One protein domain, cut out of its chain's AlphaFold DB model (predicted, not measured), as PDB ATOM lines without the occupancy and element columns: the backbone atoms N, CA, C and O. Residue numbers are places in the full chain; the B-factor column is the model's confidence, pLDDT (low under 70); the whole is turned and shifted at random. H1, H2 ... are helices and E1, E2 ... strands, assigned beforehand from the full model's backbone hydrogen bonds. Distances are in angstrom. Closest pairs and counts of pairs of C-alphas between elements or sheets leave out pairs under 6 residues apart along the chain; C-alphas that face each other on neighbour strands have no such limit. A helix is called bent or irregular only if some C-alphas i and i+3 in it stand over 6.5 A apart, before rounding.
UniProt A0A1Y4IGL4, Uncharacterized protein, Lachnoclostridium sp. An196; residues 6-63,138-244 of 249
ATOM      1  N   LEU A   6     -26.227 -16.930  60.879       53.34
ATOM      2  CA  LEU A   6     -26.174 -18.251  61.528       53.34
ATOM      3  C   LEU A   6     -26.436 -19.406  60.548       53.34
ATOM      4  O   LEU A   6     -25.816 -20.451  60.671       53.34
ATOM      5  N   LYS A   7     -27.327 -19.219  59.566       78.12
ATOM      6  CA  LYS A   7     -27.580 -20.232  58.531       78.12
ATOM      7  C   LYS A   7     -26.470 -20.290  57.483       78.12
ATOM      8  O   LYS A   7     -26.262 -21.345  56.901       78.12
ATOM      9  N   MET A   8     -25.804 -19.163  57.228       82.19
ATOM     10  CA  MET A   8     -24.704 -19.113  56.268       82.19
ATOM     11  C   MET A   8     -23.453 -19.777  56.845       82.19
ATOM     12  O   MET A   8     -22.854 -20.590  56.159       82.19
ATOM     13  N   ASP A   9     -23.113 -19.519  58.111       84.88
ATOM     14  CA  ASP A   9     -21.970 -20.164  58.773       84.88
ATOM     15  C   ASP A   9     -22.118 -21.700  58.792       84.88
ATOM     16  O   ASP A   9     -21.172 -22.417  58.467       84.88
ATOM     17  N   ASP A  10     -23.322 -22.203  59.103       87.19
ATOM     18  CA  ASP A  10     -23.629 -23.640  59.081       87.19
ATOM     19  C   ASP A  10     -23.494 -24.234  57.662       87.19
ATOM     20  O   ASP A  10     -22.949 -25.328  57.495       87.19
ATOM     21  N   LEU A  11     -23.963 -23.513  56.632       87.19
ATOM     22  CA  LEU A  11     -23.820 -23.920  55.228       87.19
ATOM     23  C   LEU A  11     -22.350 -23.925  54.797       87.19
ATOM     24  O   LEU A  11     -21.899 -24.872  54.164       87.19
ATOM     25  N   MET A  12     -21.589 -22.896  55.165       91.06
ATOM     26  CA  MET A  12     -20.165 -22.809  54.858       91.06
ATOM     27  C   MET A  12     -19.382 -23.955  55.497       91.06
ATOM     28  O   MET A  12     -18.550 -24.565  54.829       91.06
ATOM     29  N   GLU A  13     -19.664 -24.295  56.760       91.62
ATOM     30  CA  GLU A  13     -19.045 -25.451  57.417       91.62
ATOM     31  C   GLU A  13     -19.425 -26.763  56.716       91.62
ATOM     32  O   GLU A  13     -18.546 -27.586  56.450       91.62
ATOM     33  N   ALA A  14     -20.706 -26.947  56.375       88.94
ATOM     34  CA  ALA A  14     -21.193 -28.138  55.678       88.94
ATOM     35  C   ALA A  14     -20.569 -28.307  54.284       88.94
ATOM     36  O   ALA A  14     -20.225 -29.424  53.899       88.94
ATOM     37  N   GLU A  15     -20.368 -27.203  53.564       92.00
ATOM     38  CA  GLU A  15     -19.793 -27.188  52.218       92.00
ATOM     39  C   GLU A  15     -18.255 -27.116  52.207       92.00
ATOM     40  O   GLU A  15     -17.628 -27.164  51.145       92.00
ATOM     41  N   GLY A  16     -17.615 -27.034  53.378       92.62
ATOM     42  CA  GLY A  16     -16.159 -26.927  53.502       92.62
ATOM     43  C   GLY A  16     -15.588 -25.606  52.976       92.62
ATOM     44  O   GLY A  16     -14.438 -25.571  52.539       92.62
ATOM     45  N   LEU A  17     -16.383 -24.535  52.999       93.00
ATOM     46  CA  LEU A  17     -16.032 -23.209  52.497       93.00
ATOM     47  C   LEU A  17     -15.348 -22.351  53.563       93.00
ATOM     48  O   LEU A  17     -15.710 -22.352  54.742       93.00
ATOM     49  N   ARG A  18     -14.376 -21.550  53.131       91.94
ATOM     50  CA  ARG A  18     -13.792 -20.450  53.911       91.94
ATOM     51  C   ARG A  18     -14.462 -19.142  53.507       91.94
ATOM     52  O   ARG A  18     -14.962 -19.019  52.397       91.94
ATOM     53  N   GLU A  19     -14.399 -18.127  54.370       87.19
ATOM     54  CA  GLU A  19     -14.932 -16.788  54.050       87.19
ATOM     55  C   GLU A  19     -14.372 -16.231  52.734       87.19
ATOM     56  O   GLU A  19     -15.098 -15.611  51.975       87.19
ATOM     57  N   THR A  20     -13.100 -16.501  52.426       89.94
ATOM     58  CA  THR A  20     -12.450 -16.041  51.188       89.94
ATOM     59  C   THR A  20     -12.927 -16.749  49.925       89.94
ATOM     60  O   THR A  20     -12.614 -16.292  48.831       89.94
ATOM     61  N   ASP A  21     -13.613 -17.883  50.073       93.38
ATOM     62  CA  ASP A  21     -14.090 -18.692  48.954       93.38
ATOM     63  C   ASP A  21     -15.460 -18.207  48.457       93.38
ATOM     64  O   ASP A  21     -15.873 -18.596  47.371       93.38
ATOM     65  N   VAL A  22     -16.170 -17.379  49.235       93.50
ATOM     66  CA  VAL A  22     -17.519 -16.898  48.915       93.50
ATOM     67  C   VAL A  22     -17.464 -15.416  48.593       93.50
ATOM     68  O   VAL A  22     -17.104 -14.623  49.458       93.50
ATOM     69  N   TRP A  23     -17.841 -15.040  47.374       92.94
ATOM     70  CA  TRP A  23     -17.857 -13.640  46.957       92.94
ATOM     71  C   TRP A  23     -19.278 -13.095  46.987       92.94
ATOM     72  O   TRP A  23     -20.199 -13.641  46.379       92.94
ATOM     73  N   GLY A  24     -19.464 -12.009  47.731       87.94
ATOM     74  CA  GLY A  24     -20.730 -11.283  47.769       87.94
ATOM     75  C   GLY A  24     -20.784 -10.131  46.764       87.94
ATOM     76  O   GLY A  24     -19.778  -9.723  46.193       87.94
ATOM     77  N   ILE A  25     -21.955  -9.490  46.656       81.25
ATOM     78  CA  ILE A  25     -22.191  -8.295  45.809       81.25
ATOM     79  C   ILE A  25     -21.120  -7.193  45.990       81.25
ATOM     80  O   ILE A  25     -20.874  -6.410  45.079       81.25
ATOM     81  N   GLY A  26     -20.499  -7.085  47.170       80.69
ATOM     82  CA  GLY A  26     -19.471  -6.075  47.451       80.69
ATOM     83  C   GLY A  26     -18.064  -6.399  46.935       80.69
ATOM     84  O   GLY A  26     -17.219  -5.506  46.944       80.69
ATOM     85  N   GLU A  27     -17.813  -7.642  46.534       82.50
ATOM     86  CA  GLU A  27     -16.507  -8.151  46.083       82.50
ATOM     87  C   GLU A  27     -16.475  -8.394  44.570       82.50
ATOM     88  O   GLU A  27     -15.404  -8.530  43.988       82.50
ATOM     89  N   ILE A  28     -17.647  -8.391  43.936       85.38
ATOM     90  CA  ILE A  28     -17.826  -8.638  42.512       85.38
ATOM     91  C   ILE A  28     -17.578  -7.365  41.700       85.38
ATOM     92  O   ILE A  28     -18.198  -6.322  41.929       85.38
ATOM     93  N   GLU A  29     -16.699  -7.478  40.706       86.94
ATOM     94  CA  GLU A  29     -16.485  -6.465  39.675       86.94
ATOM     95  C   GLU A  29     -17.213  -6.844  38.371       86.94
ATOM     96  O   GLU A  29     -17.465  -8.022  38.091       86.94
ATOM     97  N   GLU A  30     -17.559  -5.825  37.577       89.44
ATOM     98  CA  GLU A  30     -18.116  -5.990  36.230       89.44
ATOM     99  C   GLU A  30     -17.087  -6.685  35.330       89.44
ATOM    100  O   GLU A  30     -15.914  -6.299  35.296       89.44
ATOM    101  N   ILE A  31     -17.528  -7.713  34.602       93.19
ATOM    102  CA  ILE A  31     -16.670  -8.490  33.707       93.19
ATOM    103  C   ILE A  31     -16.947  -8.055  32.270       93.19
ATOM    104  O   ILE A  31     -18.043  -8.233  31.743       93.19
ATOM    105  N   GLU A  32     -15.931  -7.496  31.618       94.00
ATOM    106  CA  GLU A  32     -16.032  -7.093  30.217       94.00
ATOM    107  C   GLU A  32     -16.125  -8.325  29.300       94.00
ATOM    108  O   GLU A  32     -15.323  -9.256  29.435       94.00
ATOM    109  N   PRO A  33     -17.046  -8.340  28.320       95.69
ATOM    110  CA  PRO A  33     -17.185  -9.463  27.408       95.69
ATOM    111  C   PRO A  33     -15.963  -9.573  26.487       95.69
ATOM    112  O   PRO A  33     -15.589  -8.616  25.801       95.69
ATOM    113  N   ILE A  34     -15.365 -10.763  26.425       97.56
ATOM    114  CA  ILE A  34     -14.220 -11.062  25.544       97.56
ATOM    115  C   ILE A  34     -14.542 -12.132  24.502       97.56
ATOM    116  O   ILE A  34     -13.886 -12.185  23.460       97.56
ATOM    117  N   LEU A  35     -15.539 -12.979  24.765       97.44
ATOM    118  CA  LEU A  35     -15.942 -14.024  23.839       97.44
ATOM    119  C   LEU A  35     -16.813 -13.456  22.709       97.44
ATOM    120  O   LEU A  35     -17.619 -12.545  22.925       97.44
ATOM    121  N   PRO A  36     -16.681 -13.989  21.483       96.44
ATOM    122  CA  PRO A  36     -17.497 -13.548  20.369       96.44
ATOM    123  C   PRO A  36     -18.950 -14.005  20.527       96.44
ATOM    124  O   PRO A  36     -19.242 -15.128  20.937       96.44
ATOM    125  N   MET A  37     -19.853 -13.125  20.105       96.56
ATOM    126  CA  MET A  37     -21.273 -13.405  19.946       96.56
ATOM    127  C   MET A  37     -21.581 -13.751  18.488       96.56
ATOM    128  O   MET A  37     -21.292 -12.963  17.583       96.56
ATOM    129  N   GLU A  38     -22.217 -14.896  18.256       97.00
ATOM    130  CA  GLU A  38     -22.551 -15.388  16.919       97.00
ATOM    131  C   GLU A  38     -24.061 -15.513  16.719       97.00
ATOM    132  O   GLU A  38     -24.792 -15.973  17.590       97.00
ATOM    133  N   LEU A  39     -24.553 -15.115  15.543       97.62
ATOM    134  CA  LEU A  39     -25.962 -15.286  15.204       97.62
ATOM    135  C   LEU A  39     -26.242 -16.761  14.874       97.62
ATOM    136  O   LEU A  39     -25.679 -17.296  13.919       97.62
ATOM    137  N   SER A  40     -27.169 -17.382  15.598       96.50
ATOM    138  CA  SER A  40     -27.596 -18.769  15.407       96.50
ATOM    139  C   SER A  40     -29.103 -18.872  15.162       96.50
ATOM    140  O   SER A  40     -29.890 -18.103  15.708       96.50
ATOM    141  N   ALA A  41     -29.503 -19.849  14.347       94.56
ATOM    142  CA  ALA A  41     -30.895 -20.269  14.152       94.56
ATOM    143  C   ALA A  41     -31.155 -21.676  14.732       94.56
ATOM    144  O   ALA A  41     -32.162 -22.307  14.418       94.56
ATOM    145  N   GLU A  42     -30.218 -22.197  15.531       92.25
ATOM    146  CA  GLU A  42     -30.274 -23.549  16.107       92.25
ATOM    147  C   GLU A  42     -30.821 -23.568  17.542       92.25
ATOM    148  O   GLU A  42     -30.965 -24.639  18.132       92.25
ATOM    149  N   VAL A  43     -31.148 -22.400  18.110       96.31
ATOM    150  CA  VAL A  43     -31.690 -22.300  19.468       96.31
ATOM    151  C   VAL A  43     -33.149 -22.778  19.499       96.31
ATOM    152  O   VAL A  43     -33.993 -22.219  18.790       96.31
ATOM    153  N   PRO A  44     -33.492 -23.798  20.313       94.19
ATOM    154  CA  PRO A  44     -34.857 -24.305  20.395       94.19
ATOM    155  C   PRO A  44     -35.872 -23.216  20.759       94.19
ATOM    156  O   PRO A  44     -35.738 -22.533  21.767       94.19
ATOM    157  N   GLY A  45     -36.928 -23.088  19.952       93.50
ATOM    158  CA  GLY A  45     -38.011 -22.133  20.203       93.50
ATOM    159  C   GLY A  45     -37.740 -20.696  19.742       93.50
ATOM    160  O   GLY A  45     -38.608 -19.849  19.938       93.50
ATOM    161  N   MET A  46     -36.600 -20.421  19.096       95.31
ATOM    162  CA  MET A  46     -36.249 -19.095  18.576       95.31
ATOM    163  C   MET A  46     -35.966 -19.144  17.067       95.31
ATOM    164  O   MET A  46     -35.312 -20.063  16.582       95.31
ATOM    165  N   ASP A  47     -36.422 -18.133  16.317       94.94
ATOM    166  CA  ASP A  47     -36.118 -18.009  14.877       94.94
ATOM    167  C   ASP A  47     -34.646 -17.629  14.635       94.94
ATOM    168  O   ASP A  47     -34.033 -18.034  13.645       94.94
ATOM    169  N   ARG A  48     -34.096 -16.799  15.529       96.69
ATOM    170  CA  ARG A  48     -32.696 -16.371  15.563       96.69
ATOM    171  C   ARG A  48     -32.320 -15.896  16.967       96.69
ATOM    172  O   ARG A  48     -33.156 -15.312  17.650       96.69
ATOM    173  N   ALA A  49     -31.065 -16.090  17.352       98.00
ATOM    174  CA  ALA A  49     -30.509 -15.634  18.621       98.00
ATOM    175  C   ALA A  49     -29.023 -15.285  18.482       98.00
ATOM    176  O   ALA A  49     -28.346 -15.836  17.614       98.00
ATOM    177  N   MET A  50     -28.515 -14.398  19.334       98.44
ATOM    178  CA  MET A  50     -27.072 -14.239  19.534       98.44
ATOM    179  C   MET A  50     -26.612 -15.257  20.574       98.44
ATOM    180  O   MET A  50     -27.185 -15.317  21.658       98.44
ATOM    181  N   VAL A  51     -25.609 -16.062  20.243       98.56
ATOM    182  CA  VAL A  51     -25.066 -17.117  21.102       98.56
ATOM    183  C   VAL A  51     -23.598 -16.832  21.398       98.56
ATOM    184  O   VAL A  51     -22.817 -16.611  20.471       98.56
ATOM    185  N   CYS A  52     -23.226 -16.865  22.676       98.31
ATOM    186  CA  CYS A  52     -21.846 -16.734  23.148       98.31
ATOM    187  C   CYS A  52     -21.306 -18.080  23.648       98.31
ATOM    188  O   CYS A  52     -22.078 -18.940  24.069       98.31
ATOM    189  N   GLY A  53     -19.981 -18.250  23.683       96.81
ATOM    190  CA  GLY A  53     -19.330 -19.347  24.417       96.81
ATOM    191  C   GLY A  53     -19.108 -20.650  23.645       96.81
ATOM    192  O   GLY A  53     -18.519 -21.576  24.198       96.81
ATOM    193  N   ASP A  54     -19.530 -20.710  22.377       95.81
ATOM    194  CA  ASP A  54     -19.424 -21.883  21.491       95.81
ATOM    195  C   ASP A  54     -20.008 -23.190  22.093       95.81
ATOM    196  O   ASP A  54     -19.350 -24.239  22.133       95.81
ATOM    197  N   PRO A  55     -21.269 -23.170  22.574       97.19
ATOM    198  CA  PRO A  55     -21.877 -24.323  23.238       97.19
ATOM    199  C   PRO A  55     -22.067 -25.525  22.304       97.19
ATOM    200  O   PRO A  55     -22.129 -26.664  22.764       97.19
ATOM    201  N   PHE A  56     -22.141 -25.304  20.987       95.94
ATOM    202  CA  PHE A  56     -22.311 -26.378  20.011       95.94
ATOM    203  C   PHE A  56     -21.058 -27.244  19.896       95.94
ATOM    204  O   PHE A  56     -21.187 -28.468  19.940       95.94
ATOM    205  N   ARG A  57     -19.866 -26.633  19.812       95.62
ATOM    206  CA  ARG A  57     -18.594 -27.366  19.853       95.62
ATOM    207  C   ARG A  57     -18.336 -27.942  21.238       95.62
ATOM    208  O   ARG A  57     -17.897 -29.084  21.342       95.62
ATOM    209  N   LEU A  58     -18.607 -27.177  22.301       96.56
ATOM    210  CA  LEU A  58     -18.428 -27.664  23.672       96.56
ATOM    211  C   LEU A  58     -19.274 -28.919  23.934       96.56
ATOM    212  O   LEU A  58     -18.764 -29.893  24.480       96.56
ATOM    213  N   GLY A  59     -20.511 -28.968  23.440       95.88
ATOM    214  CA  GLY A  59     -21.364 -30.150  23.568       95.88
ATOM    215  C   GLY A  59     -20.879 -31.406  22.836       95.88
ATOM    216  O   GLY A  59     -21.445 -32.474  23.056       95.88
ATOM    217  N   GLU A  60     -19.856 -31.308  21.982       94.25
ATOM    218  CA  GLU A  60     -19.206 -32.461  21.342       94.25
ATOM    219  C   GLU A  60     -17.978 -32.970  22.113       94.25
ATOM    220  O   GLU A  60     -17.554 -34.102  21.883       94.25
ATOM    221  N   ILE A  61     -17.394 -32.153  22.997       94.12
ATOM    222  CA  ILE A  61     -16.112 -32.454  23.662       94.12
ATOM    223  C   ILE A  61     -16.216 -32.600  25.184       94.12
ATOM    224  O   ILE A  61     -15.346 -33.224  25.797       94.12
ATOM    225  N   LEU A  62     -17.233 -31.992  25.796       96.00
ATOM    226  CA  LEU A  62     -17.456 -32.062  27.234       96.00
ATOM    227  C   LEU A  62     -18.140 -33.378  27.608       96.00
ATOM    228  O   LEU A  62     -18.975 -33.906  26.869       96.00
ATOM    229  N   ASP A  63     -17.788 -33.896  28.779       94.56
ATOM    230  CA  ASP A  63     -18.361 -35.125  29.306       94.56
ATOM    231  C   ASP A  63     -19.747 -34.824  29.874       94.56
ATOM    232  O   ASP A  63     -19.886 -34.149  30.895       94.56
ATOM    233  N   HIS A 138     -13.926 -19.046  42.801       98.06
ATOM    234  CA  HIS A 138     -14.721 -18.704  43.972       98.06
ATOM    235  C   HIS A 138     -16.165 -19.174  43.792       98.06
ATOM    236  O   HIS A 138     -16.575 -19.615  42.718       98.06
ATOM    237  N   CYS A 139     -16.937 -19.089  44.868       97.69
ATOM    238  CA  CYS A 139     -18.351 -19.406  44.921       97.69
ATOM    239  C   CYS A 139     -19.185 -18.129  45.071       97.69
ATOM    240  O   CYS A 139     -18.949 -17.315  45.960       97.69
ATOM    241  N   GLU A 140     -20.234 -18.005  44.268       96.69
ATOM    242  CA  GLU A 140     -21.310 -17.029  44.430       96.69
ATOM    243  C   GLU A 140     -22.631 -17.792  44.644       96.69
ATOM    244  O   GLU A 140     -22.973 -18.691  43.875       96.69
ATOM    245  N   PHE A 141     -23.405 -17.470  45.681       95.38
ATOM    246  CA  PHE A 141     -24.731 -18.081  45.874       95.38
ATOM    247  C   PHE A 141     -25.783 -17.447  44.954       95.38
ATOM    248  O   PHE A 141     -25.589 -16.344  44.445       95.38
ATOM    249  N   SER A 142     -26.922 -18.115  44.753       92.81
ATOM    250  CA  SER A 142     -27.958 -17.683  43.793       92.81
ATOM    251  C   SER A 142     -28.628 -16.334  44.085       92.81
ATOM    252  O   SER A 142     -29.305 -15.786  43.218       92.81
ATOM    253  N   ASP A 143     -28.453 -15.766  45.281       89.81
ATOM    254  CA  ASP A 143     -28.885 -14.395  45.582       89.81
ATOM    255  C   ASP A 143     -27.892 -13.318  45.109       89.81
ATOM    256  O   ASP A 143     -28.215 -12.129  45.161       89.81
ATOM    257  N   THR A 144     -26.719 -13.748  44.649       92.50
ATOM    258  CA  THR A 144     -25.623 -12.931  44.127       92.50
ATOM    259  C   THR A 144     -25.375 -13.231  42.643       92.50
ATOM    260  O   THR A 144     -25.380 -12.308  41.832       92.50
ATOM    261  N   ALA A 145     -25.248 -14.508  42.271       95.00
ATOM    262  CA  ALA A 145     -25.060 -14.959  40.892       95.00
ATOM    263  C   ALA A 145     -26.395 -15.117  40.147       95.00
ATOM    264  O   ALA A 145     -26.828 -16.225  39.846       95.00
ATOM    265  N   ASP A 146     -27.075 -14.009  39.854       94.81
ATOM    266  CA  ASP A 146     -28.291 -14.041  39.034       94.81
ATOM    267  C   ASP A 146     -28.014 -14.318  37.539       94.81
ATOM    268  O   ASP A 146     -26.876 -14.501  37.104       94.81
ATOM    269  N   GLY A 147     -29.073 -14.361  36.725       97.25
ATOM    270  CA  GLY A 147     -28.954 -14.634  35.292       97.25
ATOM    271  C   GLY A 147     -28.012 -13.678  34.548       97.25
ATOM    272  O   GLY A 147     -27.201 -14.141  33.755       97.25
ATOM    273  N   GLU A 148     -28.060 -12.367  34.787       96.81
ATOM    274  CA  GLU A 148     -27.141 -11.458  34.081       96.81
ATOM    275  C   GLU A 148     -25.711 -11.606  34.611       96.81
ATOM    276  O   GLU A 148     -24.780 -11.630  33.809       96.81
ATOM    277  N   ARG A 149     -25.520 -11.846  35.916       96.94
ATOM    278  CA  ARG A 149     -24.190 -12.128  36.482       96.94
ATOM    279  C   ARG A 149     -23.552 -13.388  35.887       96.94
ATOM    280  O   ARG A 149     -22.377 -13.383  35.517       96.94
ATOM    281  N   LEU A 150     -24.326 -14.462  35.732       98.56
ATOM    282  CA  LEU A 150     -23.870 -15.684  35.060       98.56
ATOM    283  C   LEU A 150     -23.539 -15.423  33.585       98.56
ATOM    284  O   LEU A 150     -22.579 -15.986  33.053       98.56
ATOM    285  N   ALA A 151     -24.321 -14.573  32.915       98.56
ATOM    286  CA  ALA A 151     -24.065 -14.203  31.530       98.56
ATOM    287  C   ALA A 151     -22.767 -13.402  31.381       98.56
ATOM    288  O   ALA A 151     -21.962 -13.746  30.517       98.56
ATOM    289  N   GLU A 152     -22.523 -12.415  32.247       98.06
ATOM    290  CA  GLU A 152     -21.272 -11.646  32.302       98.06
ATOM    291  C   GLU A 152     -20.054 -12.560  32.468       98.06
ATOM    292  O   GLU A 152     -19.100 -12.456  31.698       98.06
ATOM    293  N   ALA A 153     -20.098 -13.510  33.407       98.31
ATOM    294  CA  ALA A 153     -19.003 -14.456  33.620       98.31
ATOM    295  C   ALA A 153     -18.711 -15.290  32.359       98.31
ATOM    296  O   ALA A 153     -17.560 -15.411  31.927       98.31
ATOM    297  N   ILE A 154     -19.748 -15.839  31.718       98.62
ATOM    298  CA  ILE A 154     -19.589 -16.649  30.502       98.62
ATOM    299  C   ILE A 154     -19.077 -15.797  29.339       98.62
ATOM    300  O   ILE A 154     -18.155 -16.220  28.641       98.62
ATOM    301  N   GLU A 155     -19.658 -14.620  29.117       98.62
ATOM    302  CA  GLU A 155     -19.292 -13.701  28.032       98.62
ATOM    303  C   GLU A 155     -17.882 -13.127  28.225       98.62
ATOM    304  O   GLU A 155     -17.150 -12.928  27.252       98.62
ATOM    305  N   GLY A 156     -17.458 -12.966  29.476       98.44
ATOM    306  CA  GLY A 156     -16.095 -12.652  29.889       98.44
ATOM    307  C   GLY A 156     -15.104 -13.809  29.796       98.44
ATOM    308  O   GLY A 156     -13.932 -13.624  30.091       98.44
ATOM    309  N   GLY A 157     -15.524 -15.002  29.365       98.44
ATOM    310  CA  GLY A 157     -14.625 -16.138  29.143       98.44
ATOM    311  C   GLY A 157     -14.330 -16.990  30.376       98.44
ATOM    312  O   GLY A 157     -13.549 -17.942  30.279       98.44
ATOM    313  N   HIS A 158     -14.979 -16.722  31.508       98.69
ATOM    314  CA  HIS A 158     -14.832 -17.511  32.729       98.69
ATOM    315  C   HIS A 158     -15.535 -18.868  32.593       98.69
ATOM    316  O   HIS A 158     -16.456 -19.049  31.784       98.69
ATOM    317  N   GLY A 159     -15.057 -19.855  33.344       98.62
ATOM    318  CA  GLY A 159     -15.738 -21.133  33.524       98.62
ATOM    319  C   GLY A 159     -16.785 -21.024  34.628       98.62
ATOM    320  O   GLY A 159     -16.556 -20.317  35.603       98.62
ATOM    321  N   VAL A 160     -17.921 -21.714  34.473       98.81
ATOM    322  CA  VAL A 160     -19.025 -21.667  35.444       98.81
ATOM    323  C   VAL A 160     -19.588 -23.065  35.699       98.81
ATOM    324  O   VAL A 160     -20.109 -23.705  34.780       98.81
ATOM    325  N   ILE A 161     -19.525 -23.515  36.954       98.88
ATOM    326  CA  ILE A 161     -20.244 -24.693  37.461       98.88
ATOM    327  C   ILE A 161     -21.452 -24.198  38.256       98.88
ATOM    328  O   ILE A 161     -21.303 -23.346  39.123       98.88
ATOM    329  N   LEU A 162     -22.637 -24.733  37.984       98.56
ATOM    330  CA  LEU A 162     -23.896 -24.316  38.592       98.56
ATOM    331  C   LEU A 162     -24.498 -25.452  39.426       98.56
ATOM    332  O   LEU A 162     -24.762 -26.538  38.902       98.56
ATOM    333  N   GLY A 163     -24.747 -25.188  40.706       98.31
ATOM    334  CA  GLY A 163     -25.482 -26.061  41.614       98.31
ATOM    335  C   GLY A 163     -26.988 -25.901  41.433       98.31
ATOM    336  O   GLY A 163     -27.540 -24.844  41.723       98.31
ATOM    337  N   VAL A 164     -27.666 -26.948  40.968       98.19
ATOM    338  CA  VAL A 164     -29.086 -26.932  40.579       98.19
ATOM    339  C   VAL A 164     -29.866 -28.078  41.217       98.19
ATOM    340  O   VAL A 164     -29.303 -29.078  41.670       98.19
ATOM    341  N   ASN A 165     -31.195 -27.983  41.207       97.75
ATOM    342  CA  ASN A 165     -32.052 -29.134  41.484       97.75
ATOM    343  C   ASN A 165     -32.237 -29.971  40.207       97.75
ATOM    344  O   ASN A 165     -32.927 -29.552  39.272       97.75
ATOM    345  N   SER A 166     -31.669 -31.180  40.163       95.31
ATOM    346  CA  SER A 166     -31.733 -32.035  38.965       95.31
ATOM    347  C   SER A 166     -33.146 -32.522  38.656       95.31
ATOM    348  O   SER A 166     -33.473 -32.771  37.499       95.31
ATOM    349  N   GLY A 167     -33.981 -32.687  39.687       95.25
ATOM    350  CA  GLY A 167     -35.375 -33.093  39.523       95.25
ATOM    351  C   GLY A 167     -36.154 -32.071  38.700       95.25
ATOM    352  O   GLY A 167     -36.859 -32.442  37.767       95.25
ATOM    353  N   ILE A 168     -35.940 -30.783  38.981       96.75
ATOM    354  CA  ILE A 168     -36.535 -29.680  38.221       96.75
ATOM    355  C   ILE A 168     -35.878 -29.537  36.847       96.75
ATOM    356  O   ILE A 168     -36.585 -29.553  35.844       96.75
ATOM    357  N   LEU A 169     -34.542 -29.455  36.783       96.44
ATOM    358  CA  LEU A 169     -33.814 -29.274  35.518       96.44
ATOM    359  C   LEU A 169     -34.196 -30.335  34.473       96.44
ATOM    360  O   LEU A 169     -34.346 -30.033  33.291       96.44
ATOM    361  N   GLN A 170     -34.357 -31.585  34.907       94.62
ATOM    362  CA  GLN A 170     -34.647 -32.718  34.028       94.62
ATOM    363  C   GLN A 170     -36.143 -33.028  33.890       94.62
ATOM    364  O   GLN A 170     -36.476 -34.102  33.379       94.62
ATOM    365  N   ASP A 171     -37.024 -32.134  34.352       92.75
ATOM    366  CA  ASP A 171     -38.485 -32.289  34.297       92.75
ATOM    367  C   ASP A 171     -38.951 -33.652  34.851       92.75
ATOM    368  O   ASP A 171     -39.652 -34.442  34.210       92.75
ATOM    369  N   ARG A 172     -38.464 -33.998  36.047       91.56
ATOM    370  CA  ARG A 172     -38.835 -35.222  36.766       91.56
ATOM    371  C   ARG A 172     -40.059 -34.965  37.640       91.56
ATOM    372  O   ARG A 172     -40.283 -33.872  38.144       91.56
ATOM    373  N   GLU A 173     -40.808 -36.030  37.927       90.88
ATOM    374  CA  GLU A 173     -41.939 -35.971  38.870       90.88
ATOM    375  C   GLU A 173     -41.511 -35.699  40.328       90.88
ATOM    376  O   GLU A 173     -42.359 -35.452  41.184       90.88
ATOM    377  N   TRP A 174     -40.210 -35.772  40.626       90.12
ATOM    378  CA  TRP A 174     -39.642 -35.583  41.957       90.12
ATOM    379  C   TRP A 174     -38.738 -34.353  42.017       90.12
ATOM    380  O   TRP A 174     -38.148 -33.943  41.021       90.12
ATOM    381  N   LYS A 175     -38.591 -33.813  43.227       92.69
ATOM    382  CA  LYS A 175     -37.638 -32.762  43.593       92.69
ATOM    383  C   LYS A 175     -36.887 -33.219  44.839       92.69
ATOM    384  O   LYS A 175     -37.449 -33.964  45.642       92.69
ATOM    385  N   VAL A 176     -35.635 -32.799  44.986       91.69
ATOM    386  CA  VAL A 176     -34.920 -32.946  46.264       91.69
ATOM    387  C   VAL A 176     -35.294 -31.790  47.183       91.69
ATOM    388  O   VAL A 176     -35.293 -30.636  46.755       91.69
ATOM    389  N   GLU A 177     -35.627 -32.122  48.426       92.94
ATOM    390  CA  GLU A 177     -35.960 -31.174  49.486       92.94
ATOM    391  C   GLU A 177     -35.083 -31.453  50.716       92.94
ATOM    392  O   GLU A 177     -34.734 -32.610  50.977       92.94
ATOM    393  N   ASN A 178     -34.741 -30.409  51.474       88.56
ATOM    394  CA  ASN A 178     -34.079 -30.543  52.773       88.56
ATOM    395  C   ASN A 178     -35.061 -30.994  53.873       88.56
ATOM    396  O   ASN A 178     -36.244 -31.255  53.630       88.56
ATOM    397  N   ALA A 179     -34.575 -31.114  55.113       86.50
ATOM    398  CA  ALA A 179     -35.383 -31.570  56.247       86.50
ATOM    399  C   ALA A 179     -36.563 -30.629  56.568       86.50
ATOM    400  O   ALA A 179     -37.570 -31.058  57.139       86.50
ATOM    401  N   GLU A 180     -36.447 -29.362  56.183       88.94
ATOM    402  CA  GLU A 180     -37.444 -28.306  56.330       88.94
ATOM    403  C   GLU A 180     -38.490 -28.308  55.200       88.94
ATOM    404  O   GLU A 180     -39.472 -27.565  55.281       88.94
ATOM    405  N   GLY A 181     -38.329 -29.164  54.184       90.06
ATOM    406  CA  GLY A 181     -39.203 -29.235  53.010       90.06
ATOM    407  C   GLY A 181     -38.936 -28.129  51.985       90.06
ATOM    408  O   GLY A 181     -39.810 -27.811  51.179       90.06
ATOM    409  N   GLU A 182     -37.766 -27.493  52.035       92.19
ATOM    410  CA  GLU A 182     -37.338 -26.514  51.040       92.19
ATOM    411  C   GLU A 182     -36.629 -27.228  49.888       92.19
ATOM    412  O   GLU A 182     -35.796 -28.102  50.109       92.19
ATOM    413  N   VAL A 183     -36.937 -26.842  48.650       94.69
ATOM    414  CA  VAL A 183     -36.259 -27.373  47.461       94.69
ATOM    415  C   VAL A 183     -34.803 -26.906  47.462       94.69
ATOM    416  O   VAL A 183     -34.559 -25.699  47.487       94.69
ATOM    417  N   VAL A 184     -33.862 -27.848  47.393       94.50
ATOM    418  CA  VAL A 184     -32.408 -27.596  47.465       94.50
ATOM    419  C   VAL A 184     -31.671 -28.054  46.213       94.50
ATOM    420  O   VAL A 184     -32.163 -28.920  45.483       94.50
ATOM    421  N   SER A 185     -30.495 -27.487  45.948       95.19
ATOM    422  CA  SER A 185     -29.598 -27.992  44.908       95.19
ATOM    423  C   SER A 185     -29.070 -29.375  45.279       95.19
ATOM    424  O   SER A 185     -28.809 -29.665  46.443       95.19
ATOM    425  N   ASN A 186     -28.913 -30.251  44.292       94.62
ATOM    426  CA  ASN A 186     -28.449 -31.625  44.512       94.62
ATOM    427  C   ASN A 186     -27.549 -32.147  43.381       94.62
ATOM    428  O   ASN A 186     -27.290 -33.351  43.308       94.62
ATOM    429  N   HIS A 187     -27.183 -31.274  42.443       96.94
ATOM    430  CA  HIS A 187     -26.498 -31.625  41.208       96.94
ATOM    431  C   HIS A 187     -25.691 -30.439  40.691       96.94
ATOM    432  O   HIS A 187     -26.129 -29.301  40.836       96.94
ATOM    433  N   ALA A 188     -24.552 -30.714  40.061       98.00
ATOM    434  CA  ALA A 188     -23.686 -29.712  39.454       98.00
ATOM    435  C   ALA A 188     -23.672 -29.873  37.927       98.00
ATOM    436  O   ALA A 188     -23.542 -30.988  37.414       98.00
ATOM    437  N   VAL A 189     -23.813 -28.761  37.203       98.56
ATOM    438  CA  VAL A 189     -23.747 -28.705  35.732       98.56
ATOM    439  C   VAL A 189     -22.775 -27.626  35.277       98.56
ATOM    440  O   VAL A 189     -22.550 -26.656  35.990       98.56
ATOM    441  N   CYS A 190     -22.225 -27.743  34.070       98.38
ATOM    442  CA  CYS A 190     -21.346 -26.711  33.515       98.38
ATOM    443  C   CYS A 190     -22.138 -25.806  32.569       98.38
ATOM    444  O   CYS A 190     -22.707 -26.306  31.595       98.38
ATOM    445  N   LEU A 191     -22.156 -24.490  32.797       98.50
ATOM    446  CA  LEU A 191     -22.691 -23.559  31.800       98.50
ATOM    447  C   LEU A 191     -21.668 -23.370  30.678       98.50
ATOM    448  O   LEU A 191     -20.475 -23.193  30.919       98.50
ATOM    449  N   THR A 192     -22.134 -23.426  29.434       98.31
ATOM    450  CA  THR A 192     -21.265 -23.429  28.249       98.31
ATOM    451  C   THR A 192     -21.469 -22.207  27.365       98.31
ATOM    452  O   THR A 192     -20.513 -21.769  26.725       98.31
ATOM    453  N   GLY A 193     -22.656 -21.596  27.373       98.38
ATOM    454  CA  GLY A 193     -22.938 -20.423  26.548       98.38
ATOM    455  C   GLY A 193     -24.145 -19.612  27.000       98.38
ATOM    456  O   GLY A 193     -25.021 -20.127  27.696       98.38
ATOM    457  N   THR A 194     -24.195 -18.353  26.567       98.75
ATOM    458  CA  THR A 194     -25.354 -17.463  26.737       98.75
ATOM    459  C   THR A 194     -26.153 -17.388  25.447       98.75
ATOM    460  O   THR A 194     -25.629 -17.615  24.351       98.75
ATOM    461  N   VAL A 195     -27.436 -17.065  25.577       98.75
ATOM    462  CA  VAL A 195     -28.330 -16.786  24.458       98.75
ATOM    463  C   VAL A 195     -29.001 -15.445  24.711       98.75
ATOM    464  O   VAL A 195     -29.697 -15.292  25.711       98.75
ATOM    465  N   ARG A 196     -28.830 -14.489  23.797       98.50
ATOM    466  CA  ARG A 196     -29.476 -13.171  23.838       98.50
ATOM    467  C   ARG A 196     -30.369 -12.949  22.621       98.50
ATOM    468  O   ARG A 196     -30.094 -13.448  21.524       98.50
ATOM    469  N   ASP A 197     -31.434 -12.180  22.800       97.94
ATOM    470  CA  ASP A 197     -32.252 -11.692  21.693       97.94
ATOM    471  C   ASP A 197     -31.406 -10.768  20.787       97.94
ATOM    472  O   ASP A 197     -30.724  -9.867  21.282       97.94
ATOM    473  N   PRO A 198     -31.404 -10.969  19.457       96.94
ATOM    474  CA  PRO A 198     -30.529 -10.224  18.554       96.94
ATOM    475  C   PRO A 198     -30.987  -8.786  18.284       96.94
ATOM    476  O   PRO A 198     -30.205  -7.999  17.751       96.94
ATOM    477  N   ASP A 199     -32.239  -8.449  18.587       96.69
ATOM    478  CA  ASP A 199     -32.813  -7.125  18.368       96.69
ATOM    479  C   ASP A 199     -32.770  -6.265  19.640       96.69
ATOM    480  O   ASP A 199     -32.551  -5.053  19.539       96.69
ATOM    481  N   THR A 200     -32.961  -6.864  20.821       97.00
ATOM    482  CA  THR A 200     -32.965  -6.146  22.110       97.00
ATOM    483  C   THR A 200     -31.662  -6.281  22.893       97.00
ATOM    484  O   THR A 200     -31.335  -5.382  23.666       97.00
ATOM    485  N   GLY A 201     -30.903  -7.362  22.688       96.81
ATOM    486  CA  GLY A 201     -29.744  -7.712  23.513       96.81
ATOM    487  C   GLY A 201     -30.110  -8.292  24.884       96.81
ATOM    488  O   GLY A 201     -29.220  -8.553  25.690       96.81
ATOM    489  N   GLU A 202     -31.396  -8.503  25.164       98.06
ATOM    490  CA  GLU A 202     -31.849  -9.090  26.427       98.06
ATOM    491  C   GLU A 202     -31.445 -10.565  26.505       98.06
ATOM    492  O   GLU A 202     -31.505 -11.296  25.511       98.06
ATOM    493  N   LEU A 203     -31.035 -11.007  27.694       98.56
ATOM    494  CA  LEU A 203     -30.757 -12.409  27.962       98.56
ATOM    495  C   LEU A 203     -32.033 -13.247  27.810       98.56
ATOM    496  O   LEU A 203     -33.091 -12.908  28.331       98.56
ATOM    497  N   ALA A 204     -31.926 -14.347  27.072       98.38
ATOM    498  CA  ALA A 204     -33.024 -15.267  26.787       98.38
ATOM    499  C   ALA A 204     -32.824 -16.641  27.445       98.38
ATOM    500  O   ALA A 204     -33.800 -17.351  27.708       98.38
ATOM    501  N   GLY A 205     -31.578 -17.027  27.724       98.56
ATOM    502  CA  GLY A 205     -31.272 -18.293  28.374       98.56
ATOM    503  C   GLY A 205     -29.810 -18.705  28.258       98.56
ATOM    504  O   GLY A 205     -28.944 -17.911  27.883       98.56
ATOM    505  N   PHE A 206     -29.559 -19.977  28.555       98.81
ATOM    506  CA  PHE A 206     -28.223 -20.559  28.635       98.81
ATOM    507  C   PHE A 206     -28.152 -21.910  27.947       98.81
ATOM    508  O   PHE A 206     -29.128 -22.659  27.898       98.81
ATOM    509  N   TYR A 207     -26.958 -22.242  27.476       98.62
ATOM    510  CA  TYR A 207     -26.578 -23.615  27.192       98.62
ATOM    511  C   TYR A 207     -25.775 -24.192  28.355       98.62
ATOM    512  O   TYR A 207     -24.937 -23.503  28.941       98.62
ATOM    513  N   LEU A 208     -26.006 -25.470  28.652       98.38
ATOM    514  CA  LEU A 208     -25.286 -26.215  29.678       98.38
ATOM    515  C   LEU A 208     -24.939 -27.638  29.236       98.38
ATOM    516  O   LEU A 208     -25.600 -28.228  28.376       98.38
ATOM    517  N   CYS A 209     -23.903 -28.184  29.862       98.25
ATOM    518  CA  CYS A 209     -23.551 -29.594  29.839       98.25
ATOM    519  C   CYS A 209     -23.998 -30.227  31.167       98.25
ATOM    520  O   CYS A 209     -23.478 -29.875  32.228       98.25
ATOM    521  N   ASP A 210     -24.968 -31.142  31.109       97.81
ATOM    522  CA  ASP A 210     -25.452 -31.910  32.262       97.81
ATOM    523  C   ASP A 210     -24.885 -33.331  32.209       97.81
ATOM    524  O   ASP A 210     -25.330 -34.165  31.413       97.81
ATOM    525  N   SER A 211     -23.943 -33.615  33.109       95.44
ATOM    526  CA  SER A 211     -23.245 -34.899  33.209       95.44
ATOM    527  C   SER A 211     -24.108 -36.080  33.647       95.44
ATOM    528  O   SER A 211     -23.691 -37.231  33.531       95.44
ATOM    529  N   SER A 212     -25.316 -35.824  34.139       91.75
ATOM    530  CA  SER A 212     -26.280 -36.859  34.524       91.75
ATOM    531  C   SER A 212     -27.402 -37.035  33.496       91.75
ATOM    532  O   SER A 212     -28.296 -37.875  33.673       91.75
ATOM    533  N   SER A 213     -27.378 -36.250  32.415       88.56
ATOM    534  CA  SER A 213     -28.432 -36.261  31.412       88.56
ATOM    535  C   SER A 213     -28.473 -37.590  30.667       88.56
ATOM    536  O   SER A 213     -27.491 -38.081  30.116       88.56
ATOM    537  N   GLN A 214     -29.672 -38.165  30.581       83.56
ATOM    538  CA  GLN A 214     -29.931 -39.341  29.741       83.56
ATOM    539  C   GLN A 214     -30.304 -38.956  28.304       83.56
ATOM    540  O   GLN A 214     -30.686 -39.814  27.503       83.56
ATOM    541  N   ARG A 215     -30.261 -37.662  27.978       85.00
ATOM    542  CA  ARG A 215     -30.668 -37.155  26.674       85.00
ATOM    543  C   ARG A 215     -29.490 -37.187  25.689       85.00
ATOM    544  O   ARG A 215     -28.352 -36.965  26.094       85.00
ATOM    545  N   PRO A 216     -29.740 -37.401  24.383       83.62
ATOM    546  CA  PRO A 216     -28.688 -37.337  23.364       83.62
ATOM    547  C   PRO A 216     -28.012 -35.962  23.230       83.62
ATOM    548  O   PRO A 216     -26.922 -35.881  22.678       83.62
ATOM    549  N   ASP A 217     -28.662 -34.895  23.696       87.31
ATOM    550  CA  ASP A 217     -28.172 -33.512  23.703       87.31
ATOM    551  C   ASP A 217     -27.591 -33.088  25.065       87.31
ATOM    552  O   ASP A 217     -27.456 -31.895  25.312       87.31
ATOM    553  N   GLY A 218     -27.234 -34.037  25.943       93.62
ATOM    554  CA  GLY A 218     -26.777 -33.765  27.314       93.62
ATOM    555  C   GLY A 218     -25.612 -32.777  27.438       93.62
ATOM    556  O   GLY A 218     -25.559 -32.031  28.410       93.62
ATOM    557  N   GLY A 219     -24.731 -32.708  26.436       95.81
ATOM    558  CA  GLY A 219     -23.622 -31.747  26.395       95.81
ATOM    559  C   GLY A 219     -23.994 -30.320  25.967       95.81
ATOM    560  O   GLY A 219     -23.159 -29.425  26.055       95.81
ATOM    561  N   LYS A 220     -25.216 -30.095  25.466       96.19
ATOM    562  CA  LYS A 220     -25.675 -28.803  24.920       96.19
ATOM    563  C   LYS A 220     -27.170 -28.575  25.141       96.19
ATOM    564  O   LYS A 220     -27.920 -28.274  24.210       96.19
ATOM    565  N   ILE A 221     -27.610 -28.727  26.381       97.12
ATOM    566  CA  ILE A 221     -28.999 -28.478  26.763       97.12
ATOM    567  C   ILE A 221     -29.224 -26.968  26.802       97.12
ATOM    568  O   ILE A 221     -28.526 -26.264  27.522       97.12
ATOM    569  N   PHE A 222     -30.202 -26.481  26.040       97.75
ATOM    570  CA  PHE A 222     -30.686 -25.109  26.167       97.75
ATOM    571  C   PHE A 222     -31.745 -25.025  27.272       97.75
ATOM    572  O   PHE A 222     -32.681 -25.831  27.275       97.75
ATOM    573  N   ILE A 223     -31.614 -24.038  28.157       98.06
ATOM    574  CA  ILE A 223     -32.624 -23.666  29.149       98.06
ATOM    575  C   ILE A 223     -33.004 -22.191  29.001       98.06
ATOM    576  O   ILE A 223     -32.148 -21.342  28.754       98.06
ATOM    577  N   THR A 224     -34.290 -21.881  29.156       98.38
ATOM    578  CA  THR A 224     -34.783 -20.497  29.225       98.38
ATOM    579  C   THR A 224     -34.499 -19.875  30.594       98.38
ATOM    580  O   THR A 224     -34.188 -20.586  31.552       98.38
ATOM    581  N   LEU A 225     -34.664 -18.555  30.716       98.12
ATOM    582  CA  LEU A 225     -34.594 -17.883  32.021       98.12
ATOM    583  C   LEU A 225     -35.635 -18.395  33.025       98.12
ATOM    584  O   LEU A 225     -35.290 -18.606  34.179       98.12
ATOM    585  N   ASP A 226     -36.861 -18.696  32.586       97.81
ATOM    586  CA  ASP A 226     -37.874 -19.295  33.469       97.81
ATOM    587  C   ASP A 226     -37.403 -20.654  34.022       97.81
ATOM    588  O   ASP A 226     -37.590 -20.962  35.198       97.81
ATOM    589  N   GLN A 227     -36.750 -21.472  33.191       98.12
ATOM    590  CA  GLN A 227     -36.220 -22.768  33.620       98.12
ATOM    591  C   GLN A 227     -35.021 -22.617  34.561       98.12
ATOM    592  O   GLN A 227     -34.921 -23.377  35.524       98.12
ATOM    593  N   LEU A 228     -34.138 -21.644  34.303       98.50
ATOM    594  CA  LEU A 228     -33.057 -21.280  35.221       98.50
ATOM    595  C   LEU A 228     -33.637 -20.859  36.577       98.50
ATOM    596  O   LEU A 228     -33.216 -21.362  37.615       98.50
ATOM    597  N   ASP A 229     -34.662 -20.012  36.579       97.50
ATOM    598  CA  ASP A 229     -35.303 -19.563  37.808       97.50
ATOM    599  C   ASP A 229     -35.899 -20.718  38.609       97.50
ATOM    600  O   ASP A 229     -35.797 -20.743  39.839       97.50
ATOM    601  N   GLU A 230     -36.512 -21.691  37.943       97.44
ATOM    602  CA  GLU A 230     -37.098 -22.850  38.606       97.44
ATOM    603  C   GLU A 230     -36.051 -23.815  39.177       97.44
ATOM    604  O   GLU A 230     -36.264 -24.346  40.269       97.44
ATOM    605  N   CYS A 231     -34.948 -24.074  38.465       97.56
ATOM    606  CA  CYS A 231     -33.966 -25.095  38.861       97.56
ATOM    607  C   CYS A 231     -32.767 -24.555  39.654       97.56
ATOM    608  O   CYS A 231     -32.061 -25.358  40.270       97.56
ATOM    609  N   TYR A 232     -32.558 -23.236  39.657       98.25
ATOM    610  CA  TYR A 232     -31.402 -22.570  40.252       98.25
ATOM    611  C   TYR A 232     -31.801 -21.387  41.149       98.25
ATOM    612  O   TYR A 232     -31.630 -21.478  42.367       98.25
ATOM    613  N   THR A 233     -32.369 -20.308  40.590       96.31
ATOM    614  CA  THR A 233     -32.570 -19.034  41.319       96.31
ATOM    615  C   THR A 233     -33.496 -19.193  42.526       96.31
ATOM    616  O   THR A 233     -33.235 -18.674  43.609       96.31
ATOM    617  N   ASN A 234     -34.592 -19.943  42.365       94.81
ATOM    618  CA  ASN A 234     -35.578 -20.178  43.426       94.81
ATOM    619  C   ASN A 234     -35.265 -21.405  44.295       94.81
ATOM    620  O   ASN A 234     -36.070 -21.772  45.158       94.81
ATOM    621  N   VAL A 235     -34.120 -22.045  44.070       94.69
ATOM    622  CA  VAL A 235     -33.670 -23.231  44.793       94.69
ATOM    623  C   VAL A 235     -32.717 -22.804  45.914       94.69
ATOM    624  O   VAL A 235     -31.904 -21.893  45.762       94.69
ATOM    625  N   LYS A 236     -32.875 -23.410  47.094       92.50
ATOM    626  CA  LYS A 236     -32.009 -23.161  48.251       92.50
ATOM    627  C   LYS A 236     -30.653 -23.815  48.047       92.50
ATOM    628  O   LYS A 236     -30.568 -24.854  47.403       92.50
ATOM    629  N   GLU A 237     -29.624 -23.202  48.627       91.56
ATOM    630  CA  GLU A 237     -28.243 -23.711  48.598       91.56
ATOM    631  C   GLU A 237     -27.639 -23.777  47.181       91.56
ATOM    632  O   GLU A 237     -26.492 -24.171  47.026       91.56
ATOM    633  N   SER A 238     -28.363 -23.301  46.160       96.06
ATOM    634  CA  SER A 238     -27.842 -23.141  44.810       96.06
ATOM    635  C   SER A 238     -26.670 -22.170  44.780       96.06
ATOM    636  O   SER A 238     -26.705 -21.093  45.384       96.06
ATOM    637  N   PHE A 239     -25.667 -22.532  43.996       97.50
ATOM    638  CA  PHE A 239     -24.398 -21.828  43.914       97.50
ATOM    639  C   PHE A 239     -23.882 -21.786  42.478       97.50
ATOM    640  O   PHE A 239     -24.289 -22.582  41.630       97.50
ATOM    641  N   ALA A 240     -22.966 -20.869  42.216       98.56
ATOM    642  CA  ALA A 240     -22.141 -20.825  41.028       98.56
ATOM    643  C   ALA A 240     -20.671 -20.836  41.465       98.56
ATOM    644  O   ALA A 240     -20.260 -19.975  42.235       98.56
ATOM    645  N   ILE A 241     -19.884 -21.799  40.986       98.81
ATOM    646  CA  ILE A 241     -18.421 -21.727  41.053       98.81
ATOM    647  C   ILE A 241     -17.947 -21.067  39.765       98.81
ATOM    648  O   ILE A 241     -18.207 -21.593  38.678       98.81
ATOM    649  N   ILE A 242     -17.262 -19.937  39.888       98.69
ATOM    650  CA  ILE A 242     -16.800 -19.119  38.766       98.69
ATOM    651  C   ILE A 242     -15.277 -19.042  38.834       98.69
ATOM    652  O   ILE A 242     -14.713 -18.779  39.894       98.69
ATOM    653  N   THR A 243     -14.594 -19.303  37.716       98.69
ATOM    654  CA  THR A 243     -13.128 -19.173  37.670       98.69
ATOM    655  C   THR A 243     -12.717 -17.720  37.865       98.69
ATOM    656  O   THR A 243     -13.359 -16.830  37.316       98.69
ATOM    657  N   ASP A 244     -11.638 -17.464  38.597       97.56
ATOM    658  CA  ASP A 244     -11.206 -16.092  38.904       97.56
ATOM    659  C   ASP A 244     -10.671 -15.375  37.659       97.56
ATOM    660  O   ASP A 244     -10.935 -14.196  37.443       97.56
TER     661      ASP A 244
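AT A GLANCE: This is residues 6 to 63 and 138 to 244 of the 249 residues of an uncharacterized protein of Lachnoclostridium sp. An196 (UniProt A0A1Y4IGL4). A strongly twisted sheet of eight strands curls round H3, with H5 on the same face and H2 on the opposite face. H1 lies away from this body near one end of the longest axis, and the long link of residues 16 to 36 leads from it to E1. The printed part has 165 residues with five named helices and eight named strands, in the order H1 E1 E2 H2 E3 H3 E4 H4 E5 E6 E7 H5 E8. The class is mixed, with under half of the residues, 82, in named elements; the sheet is branched and its neighbour pairs are antiparallel. The whole is compact, with a radius of gyration of the C-alphas of 15.7 A and spans of 47 by 39 by 29 A.

HOW THE PARTS SIT: H1, residues 6 to 15, is not on the sheet and touches no helix. E1, residues 37 to 40, and E2, residues 49 to 52, form a hairpin, with N 38 and O 51 within hydrogen-bond range at 2.9 A. H2, residues 55 to 61, has a height over the sheet of 8.7 A and is only just over E5, residues 187 to 196, and E6, residues 203 to 209, with 3 of its C-alphas falling on each. The closest C-alphas of H2 and E5 are those of Pro 55 and Thr 192, 5.1 A apart. E3, residues 138 to 141, is the antiparallel neighbour of E8, residues 239 to 243, with N 140 and O 240 at 2.8 A. The closest C-alphas of H3, residues 147 to 155, and E5 are those of Ala 151 and Thr 194, 5.9 A apart. E4, residues 160 to 164, has E5 on one side, N 162 and O 189 at 2.8 A, and E8 on the other, N 161 and O 241 at 2.9 A. H4, residues 166 to 169, only grazes the sheet and touches H5, residues 225 to 233, closest at C-alphas 168 and 231, 5.3 A. E5 bends by 63 degrees at residue 192, with E2 and E4 on one side, N 50 and O 196 at 2.9 A, and E6 on the other, N 192 and O 207 at 2.8 A. E5, E6 and E7, residues 221 to 224, form a meander, each strand the antiparallel neighbour of the one before, with N 206 and O 223 at 2.9 A. H5 is only just irregular, with C-alphas 230 and 233 6.51 A apart. Every O i to N i+4 pair is within hydrogen-bond range in H1 and H3, against 4 of 5 in H5 and 1 of 3 in H2, which has 2 of 4 O i to N i+3 pairs; H4 is too short for an i+4 pair.

IN THESE COORDINATES: H1 begins at C-alpha 6 (-26.174, -18.251, 61.528) and is 14.4 A long. E5, 25.5 A, begins at C-alpha 187 (-26.498, -31.625, 41.208); E6 is 18.7 A. E8, 13.2 A, ends at C-alpha 243 (-13.128, -19.173, 37.670).

THE WHOLE: The C-alphas of Leu 6 and Asp 47 are the two farthest apart, 47.7 A. Residues 64 to 137 are not printed, and C-alphas 63 and 138 are 22.3 A apart across the cut. The links H1 to E1, H4 to E5 and E6 to E7 are long. The mean pLDDT of the printed part is 94.4, and only residue 6 is under 70.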